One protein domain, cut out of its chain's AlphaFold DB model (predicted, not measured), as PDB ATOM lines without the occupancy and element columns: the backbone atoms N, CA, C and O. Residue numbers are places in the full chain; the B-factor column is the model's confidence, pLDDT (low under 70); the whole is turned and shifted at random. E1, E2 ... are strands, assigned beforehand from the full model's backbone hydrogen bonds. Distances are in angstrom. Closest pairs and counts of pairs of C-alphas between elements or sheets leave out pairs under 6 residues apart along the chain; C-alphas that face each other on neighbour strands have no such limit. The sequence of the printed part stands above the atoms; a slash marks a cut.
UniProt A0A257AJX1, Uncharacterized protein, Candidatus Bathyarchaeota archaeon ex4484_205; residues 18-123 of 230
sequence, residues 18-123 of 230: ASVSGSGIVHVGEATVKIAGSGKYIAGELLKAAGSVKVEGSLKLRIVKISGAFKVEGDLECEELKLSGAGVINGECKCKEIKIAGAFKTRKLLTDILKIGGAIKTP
ATOM      1  N   ALA A  18     175.164 122.939 100.876       84.06
ATOM      2  CA  ALA A  18     173.796 122.894 100.375       84.06
ATOM      3  C   ALA A  18     172.847 122.439 101.488       84.06
ATOM      4  O   ALA A  18     173.109 121.463 102.198       84.06
ATOM      5  N   SER A  19     171.726 123.138 101.638       86.50
ATOM      6  CA  SER A  19     170.609 122.720 102.483       86.50
ATOM      7  C   SER A  19     169.415 122.356 101.607       86.50
ATOM      8  O   SER A  19     169.150 122.981 100.585       86.50
ATOM      9  N   VAL A  20     168.696 121.314 102.010       86.56
ATOM     10  CA  VAL A  20     167.483 120.844 101.343       86.56
ATOM     11  C   VAL A  20     166.363 120.807 102.373       86.56
ATOM     12  O   VAL A  20     166.532 120.241 103.455       86.56
ATOM     13  N   SER A  21     165.219 121.390 102.024       85.25
ATOM     14  CA  SER A  21     163.960 121.283 102.762       85.25
ATOM     15  C   SER A  21     162.855 120.918 101.773       85.25
ATOM     16  O   SER A  21     162.674 121.608 100.773       85.25
ATOM     17  N   GLY A  22     162.153 119.812 102.012       86.56
ATOM     18  CA  GLY A  22     161.171 119.255 101.083       86.56
ATOM     19  C   GLY A  22     161.820 118.273 100.112       86.56
ATOM     20  O   GLY A  22     161.947 117.095 100.420       86.56
ATOM     21  N   SER A  23     162.236 118.732  98.938       88.19
ATOM     22  CA  SER A  23     162.916 117.886  97.955       88.19
ATOM     23  C   SER A  23     164.059 118.640  97.305       88.19
ATOM     24  O   SER A  23     163.910 119.814  96.976       88.19
ATOM     25  N   GLY A  24     165.182 117.970  97.085       89.31
ATOM     26  CA  GLY A  24     166.349 118.599  96.487       89.31
ATOM     27  C   GLY A  24     167.287 117.588  95.864       89.31
ATOM     28  O   GLY A  24     167.261 116.398  96.184       89.31
ATOM     29  N   ILE A  25     168.111 118.090  94.954       91.88
ATOM     30  CA  ILE A  25     169.141 117.323  94.271       91.88
ATOM     31  C   ILE A  25     170.481 117.963  94.601       91.88
ATOM     32  O   ILE A  25     170.621 119.183  94.560       91.88
ATOM     33  N   VAL A  26     171.452 117.129  94.950       92.25
ATOM     34  CA  VAL A  26     172.835 117.527  95.191       92.25
ATOM     35  C   VAL A  26     173.729 116.661  94.318       92.25
ATOM     36  O   VAL A  26     173.522 115.452  94.227       92.25
ATOM     37  N   HIS A  27     174.735 117.262  93.696       91.31
ATOM     38  CA  HIS A  27     175.745 116.530  92.940       91.31
ATOM     39  C   HIS A  27     176.981 116.300  93.810       91.31
ATOM     40  O   HIS A  27     177.466 117.219  94.467       91.31
ATOM     41  N   VAL A  28     177.468 115.060  93.843       90.06
ATOM     42  CA  VAL A  28     178.658 114.657  94.602       90.06
ATOM     43  C   VAL A  28     179.596 113.921  93.658       90.06
ATOM     44  O   VAL A  28     179.420 112.732  93.404       90.06
ATOM     45  N   GLY A  29     180.578 114.638  93.108       87.62
ATOM     46  CA  GLY A  29     181.339 114.129  91.965       87.62
ATOM     47  C   GLY A  29     180.389 113.836  90.800       87.62
ATOM     48  O   GLY A  29     179.589 114.692  90.432       87.62
ATOM     49  N   GLU A  30     180.432 112.616  90.272       89.69
ATOM     50  CA  GLU A  30     179.529 112.156  89.204       89.69
ATOM     51  C   GLU A  30     178.163 111.671  89.724       89.69
ATOM     52  O   GLU A  30     177.238 111.442  88.944       89.69
ATOM     53  N   ALA A  31     178.008 111.511  91.041       94.06
ATOM     54  CA  ALA A  31     176.782 110.989  91.622       94.06
ATOM     55  C   ALA A  31     175.698 112.062  91.745       94.06
ATOM     56  O   ALA A  31     175.949 113.192  92.174       94.06
ATOM     57  N   THR A  32     174.458 111.671  91.456       96.31
ATOM     58  CA  THR A  32     173.271 112.504  91.684       96.31
ATOM     59  C   THR A  32     172.548 112.028  92.938       96.31
ATOM     60  O   THR A  32     172.003 110.925  92.980       96.31
ATOM     61  N   VAL A  33     172.529 112.863  93.976       96.31
ATOM     62  CA  VAL A  33     171.899 112.580  95.270       96.31
ATOM     63  C   VAL A  33     170.540 113.268  95.326       96.31
ATOM     64  O   VAL A  33     170.449 114.485  95.453       96.31
ATOM     65  N   LYS A  34     169.467 112.481  95.257       96.88
ATOM     66  CA  LYS A  34     168.080 112.932  95.402       96.88
ATOM     67  C   LYS A  34     167.652 112.768  96.855       96.88
ATOM     68  O   LYS A  34     167.712 111.666  97.398       96.88
ATOM     69  N   ILE A  35     167.209 113.855  97.475       96.56
ATOM     70  CA  ILE A  35     166.758 113.894  98.867       96.56
ATOM     71  C   ILE A  35     165.284 114.290  98.876       96.56
ATOM     72  O   ILE A  35     164.923 115.335  98.342       96.56
ATOM     73  N   ALA A  36     164.450 113.470  99.508       94.62
ATOM     74  CA  ALA A  36     163.075 113.792  99.865       94.62
ATOM     75  C   ALA A  36     162.969 113.834 101.396       94.62
ATOM     76  O   ALA A  36     163.072 112.805 102.063       94.62
ATOM     77  N   GLY A  37     162.810 115.030 101.948       93.19
ATOM     78  CA  GLY A  37     162.803 115.339 103.371       93.19
ATOM     79  C   GLY A  37     163.674 116.556 103.670       93.19
ATOM     80  O   GLY A  37     163.595 117.576 102.987       93.19
ATOM     81  N   SER A  38     164.515 116.461 104.695       92.31
ATOM     82  CA  SER A  38     165.501 117.499 105.008       92.31
ATOM     83  C   SER A  38     166.915 116.969 104.836       92.31
ATOM     84  O   SER A  38     167.203 115.813 105.145       92.31
ATOM     85  N   GLY A  39     167.810 117.808 104.327       92.50
ATOM     86  CA  GLY A  39     169.181 117.430 104.018       92.50
ATOM     87  C   GLY A  39     170.157 118.568 104.268       92.50
ATOM     88  O   GLY A  39     169.845 119.736 104.060       92.50
ATOM     89  N   LYS A  40     171.363 118.219 104.703       93.38
ATOM     90  CA  LYS A  40     172.531 119.090 104.721       93.38
ATOM     91  C   LYS A  40     173.670 118.358 104.033       93.38
ATOM     92  O   LYS A  40     174.046 117.259 104.445       93.38
ATOM     93  N   TYR A  41     174.228 118.998 103.023       92.94
ATOM     94  CA  TYR A  41     175.419 118.556 102.330       92.94
ATOM     95  C   TYR A  41     176.542 119.569 102.530       92.94
ATOM     96  O   TYR A  41     176.307 120.776 102.523       92.94
ATOM     97  N   ILE A  42     177.754 119.065 102.732       92.25
ATOM     98  CA  ILE A  42     178.989 119.845 102.735       92.25
ATOM     99  C   ILE A  42     179.942 119.145 101.766       92.25
ATOM    100  O   ILE A  42     180.196 117.944 101.919       92.25
ATOM    101  N   ALA A  43     180.471 119.887 100.794       87.88
ATOM    102  CA  ALA A  43     181.286 119.352  99.708       87.88
ATOM    103  C   ALA A  43     182.436 118.442 100.176       87.88
ATOM    104  O   ALA A  43     183.277 118.814 101.004       87.88
ATOM    105  N   GLY A  44     182.448 117.206  99.661       84.50
ATOM    106  CA  GLY A  44     183.436 116.167  99.988       84.50
ATOM    107  C   GLY A  44     183.468 115.727 101.460       84.50
ATOM    108  O   GLY A  44     184.360 114.989 101.864       84.50
ATOM    109  N   GLU A  45     182.527 116.188 102.281       92.75
ATOM    110  CA  GLU A  45     182.638 116.159 103.736       92.75
ATOM    111  C   GLU A  45     181.487 115.404 104.395       92.75
ATOM    112  O   GLU A  45     181.692 114.378 105.038       92.75
ATOM    113  N   LEU A  46     180.261 115.896 104.222       94.50
ATOM    114  CA  LEU A  46     179.099 115.410 104.951       94.50
ATOM    115  C   LEU A  46     177.896 115.305 104.029       94.50
ATOM    116  O   LEU A  46     177.540 116.274 103.367       94.50
ATOM    117  N   LEU A  47     177.200 114.179 104.107       96.38
ATOM    118  CA  LEU A  47     175.802 114.062 103.718       96.38
ATOM    119  C   LEU A  47     174.993 113.678 104.956       96.38
ATOM    120  O   LEU A  47     175.122 112.568 105.469       96.38
ATOM    121  N   LYS A  48     174.161 114.595 105.447       97.06
ATOM    122  CA  LYS A  48     173.195 114.333 106.516       97.06
ATOM    123  C   LYS A  48     171.791 114.512 105.969       97.06
ATOM    124  O   LYS A  48     171.504 115.579 105.444       97.06
ATOM    125  N   ALA A  49     170.907 113.539 106.136       96.19
ATOM    126  CA  ALA A  49     169.515 113.714 105.736       96.19
ATOM    127  C   ALA A  49     168.538 112.939 106.619       96.19
ATOM    128  O   ALA A  49     168.874 111.897 107.181       96.19
ATOM    129  N   ALA A  50     167.322 113.467 106.715       95.25
ATOM    130  CA  ALA A  50     166.166 112.802 107.286       95.25
ATOM    131  C   ALA A  50     165.088 112.659 106.206       95.25
ATOM    132  O   ALA A  50     164.761 113.639 105.535       95.25
ATOM    133  N   GLY A  51     164.543 111.454 106.046       94.75
ATOM    134  CA  GLY A  51     163.592 111.110 104.991       94.75
ATOM    135  C   GLY A  51     164.140 110.028 104.065       94.75
ATOM    136  O   GLY A  51     164.635 109.003 104.531       94.75
ATOM    137  N   SER A  52     164.033 110.232 102.754       96.12
ATOM    138  CA  SER A  52     164.502 109.284 101.740       96.12
ATOM    139  C   SER A  52     165.635 109.882 100.916       96.12
ATOM    140  O   SER A  52     165.503 110.973 100.365       96.12
ATOM    141  N   VAL A  53     166.738 109.150 100.807       97.94
ATOM    142  CA  VAL A  53     167.913 109.521 100.017       97.94
ATOM    143  C   VAL A  53     168.157 108.448  98.969       97.94
ATOM    144  O   VAL A  53     168.355 107.283  99.310       97.94
ATOM    145  N   LYS A  54     168.174 108.847  97.697       98.25
ATOM    146  CA  LYS A  54     168.562 107.994  96.574       98.25
ATOM    147  C   LYS A  54     169.794 108.579  95.900       98.25
ATOM    148  O   LYS A  54     169.772 109.731  95.482       98.25
ATOM    149  N   VAL A  55     170.835 107.774  95.755       98.00
ATOM    150  CA  VAL A  55     172.042 108.123  95.012       98.00
ATOM    151  C   VAL A  55     172.070 107.344  93.709       98.00
ATOM    152  O   VAL A  55     172.089 106.114  93.711       98.00
ATOM    153  N   GLU A  56     172.065 108.072  92.603       98.00
ATOM    154  CA  GLU A  56     172.312 107.543  91.266       98.00
ATOM    155  C   GLU A  56     173.819 107.643  90.994       98.00
ATOM    156  O   GLU A  56     174.375 108.740  91.023       98.00
ATOM    157  N   GLY A  57     174.474 106.494  90.796       96.94
ATOM    158  CA  GLY A  57     175.937 106.368  90.744       96.94
ATOM    159  C   GLY A  57     176.561 105.896  92.065       96.94
ATOM    160  O   GLY A  57     175.850 105.464  92.980       96.94
ATOM    161  N   SER A  58     177.892 105.964  92.144       97.25
ATOM    162  CA  SER A  58     178.674 105.609  93.337       97.25
ATOM    163  C   SER A  58     178.944 106.839  94.203       97.25
ATOM    164  O   SER A  58     179.345 107.887  93.701       97.25
ATOM    165  N   LEU A  59     178.748 106.723  95.516       97.06
ATOM    166  CA  LEU A  59     178.948 107.816  96.465       97.06
ATOM    167  C   LEU A  59     180.307 107.694  97.154       97.06
ATOM    168  O   LEU A  59     180.559 106.714  97.851       97.06
ATOM    169  N   LYS A  60     181.131 108.739  97.054       96.81
ATOM    170  CA  LYS A  60     182.342 108.893  97.865       96.81
ATOM    171  C   LYS A  60     182.247 110.141  98.732       96.81
ATOM    172  O   LYS A  60     182.101 111.247  98.217       96.81
ATOM    173  N   LEU A  61     182.307 109.969 100.047       94.50
ATOM    174  CA  LEU A  61     182.110 111.051 101.017       94.50
ATOM    175  C   LEU A  61     182.764 110.700 102.345       94.50
ATOM    176  O   LEU A  61     182.800 109.537 102.712       94.50
ATOM    177  N   ARG A  62     183.231 111.681 103.120       96.75
ATOM    178  CA  ARG A  62     183.829 111.367 104.424       96.75
ATOM    179  C   ARG A  62     182.796 110.813 105.409       96.75
ATOM    180  O   ARG A  62     183.013 109.760 106.000       96.75
ATOM    181  N   ILE A  63     181.663 111.496 105.557       97.81
ATOM    182  CA  ILE A  63     180.647 111.173 106.564       97.81
ATOM    183  C   ILE A  63     179.257 111.106 105.922       97.81
ATOM    184  O   ILE A  63     178.802 112.066 105.298       97.81
ATOM    185  N   VAL A  64     178.536 110.009 106.154       98.25
ATOM    186  CA  VAL A  64     177.146 109.812 105.717       98.25
ATOM    187  C   VAL A  64     176.266 109.511 106.933       98.25
ATOM    188  O   VAL A  64     176.511 108.562 107.674       98.25
ATOM    189  N   LYS A  65     175.240 110.336 107.168       98.44
ATOM    190  CA  LYS A  65     174.311 110.228 108.308       98.44
ATOM    191  C   LYS A  65     172.869 110.287 107.825       98.44
ATOM    192  O   LYS A  65     172.366 111.375 107.548       98.44
ATOM    193  N   ILE A  66     172.196 109.146 107.748       98.31
ATOM    194  CA  ILE A  66     170.822 109.074 107.246       98.31
ATOM    195  C   ILE A  66     169.867 108.587 108.334       98.31
ATOM    196  O   ILE A  66     170.089 107.548 108.955       98.31
ATOM    197  N   SER A  67     168.775 109.325 108.520       97.44
ATOM    198  CA  SER A  67     167.610 108.901 109.295       97.44
ATOM    199  C   SER A  67     166.444 108.653 108.337       97.44
ATOM    200  O   SER A  67     165.822 109.599 107.860       97.44
ATOM    201  N   GLY A  68     166.152 107.390 108.037       97.12
ATOM    202  CA  GLY A  68     165.105 106.975 107.104       97.12
ATOM    203  C   GLY A  68     165.613 105.978 106.064       97.12
ATOM    204  O   GLY A  68     166.306 105.020 106.411       97.12
ATOM    205  N   ALA A  69     165.234 106.168 104.801       98.00
ATOM    206  CA  ALA A  69     165.604 105.277 103.706       98.00
ATOM    207  C   ALA A  69     166.848 105.795 102.974       98.00
ATOM    208  O   ALA A  69     166.887 106.944 102.540       98.00
ATOM    209  N   PHE A  70     167.846 104.935 102.794       98.62
ATOM    210  CA  PHE A  70     169.064 105.241 102.053       98.62
ATOM    211  C   PHE A  70     169.283 104.206 100.955       98.62
ATOM    212  O   PHE A  70     169.443 103.021 101.238       98.62
ATOM    213  N   LYS A  71     169.299 104.643  99.699       98.75
ATOM    214  CA  LYS A  71     169.598 103.788  98.555       98.75
ATOM    215  C   LYS A  71     170.762 104.357  97.759       98.75
ATOM    216  O   LYS A  71     170.727 105.527  97.395       98.75
ATOM    217  N   VAL A  72     171.742 103.521  97.441       98.62
ATOM    218  CA  VAL A  72     172.839 103.843  96.517       98.62
ATOM    219  C   VAL A  72     172.815 102.817  95.395       98.62
ATOM    220  O   VAL A  72     172.820 101.618  95.666       98.62
ATOM    221  N   GLU A  73     172.711 103.269  94.143       98.38
ATOM    222  CA  GLU A  73     172.667 102.362  92.988       98.38
ATOM    223  C   GLU A  73     174.042 101.749  92.671       98.38
ATOM    224  O   GLU A  73     174.101 100.607  92.217       98.38
ATOM    225  N   GLY A  74     175.129 102.482  92.932       98.25
ATOM    226  CA  GLY A  74     176.507 102.007  92.808       98.25
ATOM    227  C   GLY A  74     177.148 101.657  94.152       98.25
ATOM    228  O   GLY A  74     176.493 101.155  95.072       98.25
ATOM    229  N   ASP A  75     178.440 101.949  94.250       98.56
ATOM    230  CA  ASP A  75     179.255 101.705  95.438       98.56
ATOM    231  C   ASP A  75     179.139 102.845  96.451       98.56
ATOM    232  O   ASP A  75     178.823 103.988  96.111       98.56
ATOM    233  N   LEU A  76     179.436 102.544  97.711       98.44
ATOM    234  CA  LEU A  76     179.570 103.526  98.778       98.44
ATOM    235  C   LEU A  76     180.967 103.437  99.392       98.44
ATOM    236  O   LEU A  76     181.306 102.425 100.002       98.44
ATOM    237  N   GLU A  77     181.735 104.521  99.301       98.38
ATOM    238  CA  GLU A  77     183.016 104.680  99.987       98.38
ATOM    239  C   GLU A  77     182.942 105.842 100.989       98.38
ATOM    240  O   GLU A  77     182.759 106.999 100.598       98.38
ATOM    241  N   CYS A  78     183.090 105.556 102.286       97.06
ATOM    242  CA  CYS A  78     183.097 106.599 103.316       97.06
ATOM    243  C   CYS A  78     183.943 106.285 104.551       97.06
ATOM    244  O   CYS A  78     184.351 105.156 104.772       97.06
ATOM    245  N   GLU A  79     184.231 107.268 105.400       98.19
ATOM    246  CA  GLU A  79     184.902 107.005 106.683       98.19
ATOM    247  C   GLU A  79     183.901 106.626 107.774       98.19
ATOM    248  O   GLU A  79     184.141 105.677 108.512       98.19
ATOM    249  N   GLU A  80     182.760 107.313 107.834       98.56
ATOM    250  CA  GLU A  80     181.705 107.062 108.820       98.56
ATOM    251  C   GLU A  80     180.344 106.926 108.125       98.56
ATOM    252  O   GLU A  80     179.884 107.861 107.463       98.56
ATOM    253  N   LEU A  81     179.665 105.797 108.341       98.69
ATOM    254  CA  LEU A  81     178.266 105.588 107.969       98.69
ATOM    255  C   LEU A  81     177.413 105.419 109.228       98.69
ATOM    256  O   LEU A  81     177.552 104.442 109.963       98.69
ATOM    257  N   LYS A  82     176.478 106.345 109.455       98.75
ATOM    258  CA  LYS A  82     175.405 106.201 110.447       98.75
ATOM    259  C   LYS A  82     174.060 106.113 109.754       98.75
ATOM    260  O   LYS A  82     173.673 107.033 109.032       98.75
ATOM    261  N   LEU A  83     173.333 105.041 110.024       98.56
ATOM    262  CA  LEU A  83     172.020 104.800 109.449       98.56
ATOM    263  C   LEU A  83     171.023 104.424 110.543       98.56
ATOM    264  O   LEU A  83     171.180 103.410 111.218       98.56
ATOM    265  N   SER A  84     169.974 105.223 110.683       97.94
ATOM    266  CA  SER A  84     168.789 104.891 111.473       97.94
ATOM    267  C   SER A  84     167.625 104.673 110.515       97.94
ATOM    268  O   SER A  84     167.054 105.642 110.023       97.94
ATOM    269  N   GLY A  85     167.295 103.419 110.212       97.00
ATOM    270  CA  GLY A  85     166.278 103.063 109.223       97.00
ATOM    271  C   GLY A  85     166.720 101.931 108.299       97.00
ATOM    272  O   GLY A  85     167.245 100.922 108.761       97.00
ATOM    273  N   ALA A  86     166.476 102.076 106.996       98.00
ATOM    274  CA  ALA A  86     166.738 101.034 106.004       98.00
ATOM    275  C   ALA A  86     167.746 101.507 104.951       98.00
ATOM    276  O   ALA A  86     167.587 102.578 104.369       98.00
ATOM    277  N   GLY A  87     168.767 100.692 104.695       98.38
ATOM    278  CA  GLY A  87     169.862 100.999 103.782       98.38
ATOM    279  C   GLY A  87     170.049  99.906 102.743       98.38
ATOM    280  O   GLY A  87     170.160  98.733 103.098       98.38
ATOM    281  N   VAL A  88     170.108 100.286 101.471       98.75
ATOM    282  CA  VAL A  88     170.403  99.382 100.357       98.75
ATOM    283  C   VAL A  88     171.511  99.986  99.506       98.75
ATOM    284  O   VAL A  88     171.308 100.998  98.839       98.75
ATOM    285  N   ILE A  89     172.671  99.342  99.508       98.69
ATOM    286  CA  ILE A  89     173.785  99.662  98.618       98.69
ATOM    287  C   ILE A  89     173.823  98.577  97.551       98.69
ATOM    288  O   ILE A  89     174.104  97.416  97.841       98.69
ATOM    289  N   ASN A  90     173.471  98.928  96.321       98.44
ATOM    290  CA  ASN A  90     173.412  97.966  95.231       98.44
ATOM    291  C   ASN A  90     174.800  97.561  94.725       98.44
ATOM    292  O   ASN A  90     174.870  96.555  94.030       98.44
ATOM    293  N   GLY A  91     175.868  98.284  95.069       98.31
ATOM    294  CA  GLY A  91     177.264  97.895  94.862       98.31
ATOM    295  C   GLY A  91     177.958  97.422  96.143       98.31
ATOM    296  O   GLY A  91     177.329  96.862  97.052       98.31
ATOM    297  N   GLU A  92     179.268  97.643  96.200       98.50
ATOM    298  CA  GLU A  92     180.099  97.406  97.377       98.50
ATOM    299  C   GLU A  92     180.005  98.574  98.365       98.50
ATOM    300  O   GLU A  92     179.893  99.740  97.988       98.50
ATOM    301  N   CYS A  93     180.071  98.271  99.659       98.69
ATOM    302  CA  CYS A  93     180.187  99.269 100.710       98.69
ATOM    303  C   CYS A  93     181.541  99.117 101.404       98.69
ATOM    304  O   CYS A  93     181.791  98.128 102.097       98.69
ATOM    305  N   LYS A  94     182.407 100.116 101.224       98.75
ATOM    306  CA  LYS A  94     183.705 100.229 101.885       98.75
ATOM    307  C   LYS A  94     183.661 101.390 102.864       98.75
ATOM    308  O   LYS A  94     183.576 102.549 102.457       98.75
ATOM    309  N   CYS A  95     183.718 101.100 104.157       98.31
ATOM    310  CA  CYS A  95     183.677 102.148 105.165       98.31
ATOM    311  C   CYS A  95     184.527 101.825 106.384       98.31
ATOM    312  O   CYS A  95     184.609 100.671 106.749       98.31
ATOM    313  N   LYS A  96     185.171 102.807 107.022       98.44
ATOM    314  CA  LYS A  96     185.979 102.533 108.225       98.44
ATOM    315  C   LYS A  96     185.097 102.188 109.429       98.44
ATOM    316  O   LYS A  96     185.345 101.196 110.105       98.44
ATOM    317  N   GLU A  97     184.070 102.994 109.699       98.69
ATOM    318  CA  GLU A  97     183.155 102.790 110.823       98.69
ATOM    319  C   GLU A  97     181.691 102.848 110.379       98.69
ATOM    320  O   GLU A  97     181.201 103.863 109.881       98.69
ATOM    321  N   ILE A  98     180.961 101.766 110.643       98.69
ATOM    322  CA  ILE A  98     179.550 101.630 110.298       98.69
ATOM    323  C   ILE A  98     178.726 101.412 111.566       98.69
ATOM    324  O   ILE A  98     178.976 100.487 112.340       98.69
ATOM    325  N   LYS A  99     177.697 102.242 111.758       98.69
ATOM    326  CA  LYS A  99     176.702 102.119 112.832       98.69
ATOM    327  C   LYS A  99     175.298 102.124 112.248       98.69
ATOM    328  O   LYS A  99     174.870 103.127 111.675       98.69
ATOM    329  N   ILE A 100     174.569 101.029 112.431       98.25
ATOM    330  CA  ILE A 100     173.227 100.865 111.874       98.25
ATOM    331  C   ILE A 100     172.251 100.472 112.970       98.25
ATOM    332  O   ILE A 100     172.479  99.516 113.704       98.25
ATOM    333  N   ALA A 101     171.147 101.205 113.038       97.44
ATOM    334  CA  ALA A 101     169.950 100.831 113.767       97.44
ATOM    335  C   ALA A 101     168.832 100.608 112.740       97.44
ATOM    336  O   ALA A 101     168.303 101.575 112.186       97.44
ATOM    337  N   GLY A 102     168.510  99.348 112.447       96.25
ATOM    338  CA  GLY A 102     167.519  98.969 111.436       96.25
ATOM    339  C   GLY A 102     168.028  97.914 110.453       96.25
ATOM    340  O   GLY A 102     168.631  96.930 110.862       96.25
ATOM    341  N   ALA A 103     167.756  98.072 109.158       97.38
ATOM    342  CA  ALA A 103     168.070  97.058 108.150       97.38
ATOM    343  C   ALA A 103     169.137  97.544 107.166       97.38
ATOM    344  O   ALA A 103     169.048  98.658 106.651       97.38
ATOM    345  N   PHE A 104     170.113  96.693 106.853       98.50
ATOM    346  CA  PHE A 104     171.164  97.010 105.888       98.50
ATOM    347  C   PHE A 104     171.395  95.884 104.892       98.50
ATOM    348  O   PHE A 104     171.562  94.726 105.272       98.50
ATOM    349  N   LYS A 105     171.438  96.234 103.609       98.69
ATOM    350  CA  LYS A 105     171.731  95.309 102.521       98.69
ATOM    351  C   LYS A 105     172.821  95.870 101.620       98.69
ATOM    352  O   LYS A 105     172.725  97.012 101.178       98.69
ATOM    353  N   THR A 106     173.815  95.049 101.302       98.56
ATOM    354  CA  THR A 106     174.858  95.372 100.317       98.56
ATOM    355  C   THR A 106     175.352  94.108  99.609       98.56
ATOM    356  O   THR A 106     175.038  93.005 100.056       98.56
ATOM    357  N   ARG A 107     176.067  94.232  98.480       98.25
ATOM    358  CA  ARG A 107     176.670  93.067  97.801       98.25
ATOM    359  C   ARG A 107     177.941  92.579  98.486       98.25
ATOM    360  O   ARG A 107     178.200  91.378  98.508       98.25
ATOM    361  N   LYS A 108     178.739  93.511  99.001       98.56
ATOM    362  CA  LYS A 108     179.970  93.236  99.735       98.56
ATOM    363  C   LYS A 108     180.190  94.346 100.746       98.56
ATOM    364  O   LYS A 108     180.035  95.517 100.412       98.56
ATOM    365  N   LEU A 109     180.559  93.968 101.964       98.69
ATOM    366  CA  LEU A 109     180.825  94.896 103.053       98.69
ATOM    367  C   LEU A 109     182.282  94.776 103.500       98.69
ATOM    368  O   LEU A 109     182.711  93.700 103.910       98.69
ATOM    369  N   LEU A 110     183.024  95.878 103.414       98.81
ATOM    370  CA  LEU A 110     184.406  96.005 103.876       98.81
ATOM    371  C   LEU A 110     184.463  97.082 104.958       98.81
ATOM    372  O   LEU A 110     184.153  98.241 104.666       98.81
ATOM    373  N   THR A 111     184.839  96.723 106.189       98.62
ATOM    374  CA  THR A 111     184.874  97.706 107.284       98.62
ATOM    375  C   THR A 111     185.839  97.410 108.416       98.62
ATOM    376  O   THR A 111     186.023  96.263 108.792       98.62
ATOM    377  N   ASP A 112     186.420  98.438 109.030       98.69
ATOM    378  CA  ASP A 112     187.253  98.228 110.216       98.69
ATOM    379  C   ASP A 112     186.381  97.956 111.445       98.69
ATOM    380  O   ASP A 112     186.701  97.072 112.239       98.69
ATOM    381  N   ILE A 113     185.265  98.680 111.585       98.75
ATOM    382  CA  ILE A 113     184.330  98.565 112.709       98.75
ATOM    383  C   ILE A 113     182.895  98.498 112.183       98.75
ATOM    384  O   ILE A 113     182.422  99.399 111.484       98.75
ATOM    385  N   LEU A 114     182.163  97.456 112.567       98.69
ATOM    386  CA  LEU A 114     180.744  97.283 112.270       98.69
ATOM    387  C   LEU A 114     179.941  97.153 113.559       98.69
ATOM    388  O   LEU A 114     180.190  96.262 114.364       98.69
ATOM    389  N   LYS A 115     178.926  98.000 113.725       98.62
ATOM    390  CA  LYS A 115     177.926  97.873 114.788       98.62
ATOM    391  C   LYS A 115     176.538  97.924 114.175       98.62
ATOM    392  O   LYS A 115     176.122  98.968 113.675       98.62
ATOM    393  N   ILE A 116     175.817  96.812 114.219       97.75
ATOM    394  CA  ILE A 116     174.442  96.727 113.722       97.75
ATOM    395  C   ILE A 116     173.535  96.268 114.853       97.75
ATOM    396  O   ILE A 116     173.731  95.187 115.391       97.75
ATOM    397  N   GLY A 117     172.533  97.077 115.188       96.56
ATOM    398  CA  GLY A 117     171.346  96.651 115.927       96.56
ATOM    399  C   GLY A 117     170.193  96.538 114.945       96.56
ATOM    400  O   GLY A 117     169.671  97.562 114.495       96.56
ATOM    401  N   GLY A 118     169.864  95.326 114.507       94.69
ATOM    402  CA  GLY A 118     169.175  95.230 113.233       94.69
ATOM    403  C   GLY A 118     169.104  93.876 112.552       94.69
ATOM    404  O   GLY A 118     169.303  92.812 113.141       94.69
ATOM    405  N   ALA A 119     168.880  93.988 111.244       95.81
ATOM    406  CA  ALA A 119     169.066  92.944 110.252       95.81
ATOM    407  C   ALA A 119     170.152  93.363 109.253       95.81
ATOM    408  O   ALA A 119     170.154  94.494 108.758       95.81
ATOM    409  N   ILE A 120     171.044  92.440 108.908       98.00
ATOM    410  CA  ILE A 120     172.041  92.625 107.851       98.00
ATOM    411  C   ILE A 120     171.908  91.523 106.806       98.00
ATOM    412  O   ILE A 120     171.793  90.350 107.148       98.00
ATOM    413  N   LYS A 121     171.946  91.898 105.525       98.62
ATOM    414  CA  LYS A 121     172.014  90.958 104.406       98.62
ATOM    415  C   LYS A 121     173.158  91.320 103.462       98.62
ATOM    416  O   LYS A 121     173.081  92.326 102.758       98.62
ATOM    417  N   THR A 122     174.204  90.501 103.429       98.38
ATOM    418  CA  THR A 122     175.329  90.664 102.495       98.38
ATOM    419  C   THR A 122     175.999  89.322 102.219       98.38
ATOM    420  O   THR A 122     176.360  88.647 103.169       98.38
ATOM    421  N   PRO A 123     176.236  88.921 100.960       98.62
ATOM    422  CA  PRO A 123     176.967  87.687 100.664       98.62
ATOM    423  C   PRO A 123     178.366  87.627 101.291       98.62
ATOM    424  O   PRO A 123     178.856  86.561 101.656       98.62
TER     425      PRO A 123
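Overview. This is residues 18 to 123 of the 230 residues of an uncharacterized protein of Candidatus Bathyarchaeota archaeon ex4484_205 (UniProt A0A257AJX1). The chain is wound in a solenoid of stacked turns, roughly triangular in cross-section, with E4, E5, E6 and E7 each bent round most of a turn and lying one beside the next along the longest axis. At the beginning of the stack the winding gives way to folding back and forth: E1, E2 and E3, also bent, are joined by hairpins. The printed part has 106 residues with seven named strands, E1 to E7 in that order, and no named helix; the class is all strand. One mixed sheet runs E1, E2, E3, E4, E5, E6, E7, antiparallel from E1 to E3 and parallel from E3 to E7. The whole is compact, with a radius of gyration of the C-alphas of 12.2 A and spans of 33 by 23 by 19 A.

Arrangement. E1, residues 18 to 28, is an edge strand and forms a hairpin with E2, residues 31 to 42; N 20 and O 39 are 2.8 A apart, within hydrogen-bond range. E2 forms a second hairpin with E3, residues 46 to 56, where N 40 and O 48 are 2.7 A apart. These three make a meander, each strand the antiparallel neighbour of the one before. E3 is parallel to E4, residues 59 to 72; the C-alphas of 50 and 67 face each other at 4.6 A, and N 53 and O 69 are 2.8 A apart. E4 and E5, residues 76 to 89, are parallel at 2 degrees, with N 82 and O 64 at 2.8 A. E5 and E6, residues 92 to 105, are parallel at 14 degrees, with N 99 and O 81 at 2.8 A. E6 and E7, residues 108 to 121, are parallel at 5 degrees, with N 115 and O 98 at 2.8 A. E7 is the other edge strand. Among the pairs that are apart are E1 and E5, and E4 and E7.

Along the chain. E1 begins at C-alpha 18, (173.796, 122.894, 100.375), and bends by 151 degrees at residue 21; its end C-alphas are 11.2 A apart. E2 spans 14.4 A and bends at residue 37, and E3 spans 17.2 A and bends at residue 51. E4 begins at C-alpha 59, (178.948, 107.816, 96.465), and bends by 165 degrees at residue 64; its end C-alphas are 7.3 A apart. E5 spans 7.0 A and bends at residue 81, E6 spans 10.0 A and bends at residue 100, and E7 spans 9.5 A and bends at residue 116. E7 ends at C-alpha 121, (172.014, 90.958, 104.406).

Size, cuts and confidence. The two C-alphas farthest apart, those of Ser 21 and Pro 123, are 36.1 A apart. The sheet is strongly twisted, its C-alphas lying up to 10.4 A off their best plane. The six links between the strands are tight. The printed part has no cut. The mean pLDDT of the printed part is 96.0, and no printed residue is under 70.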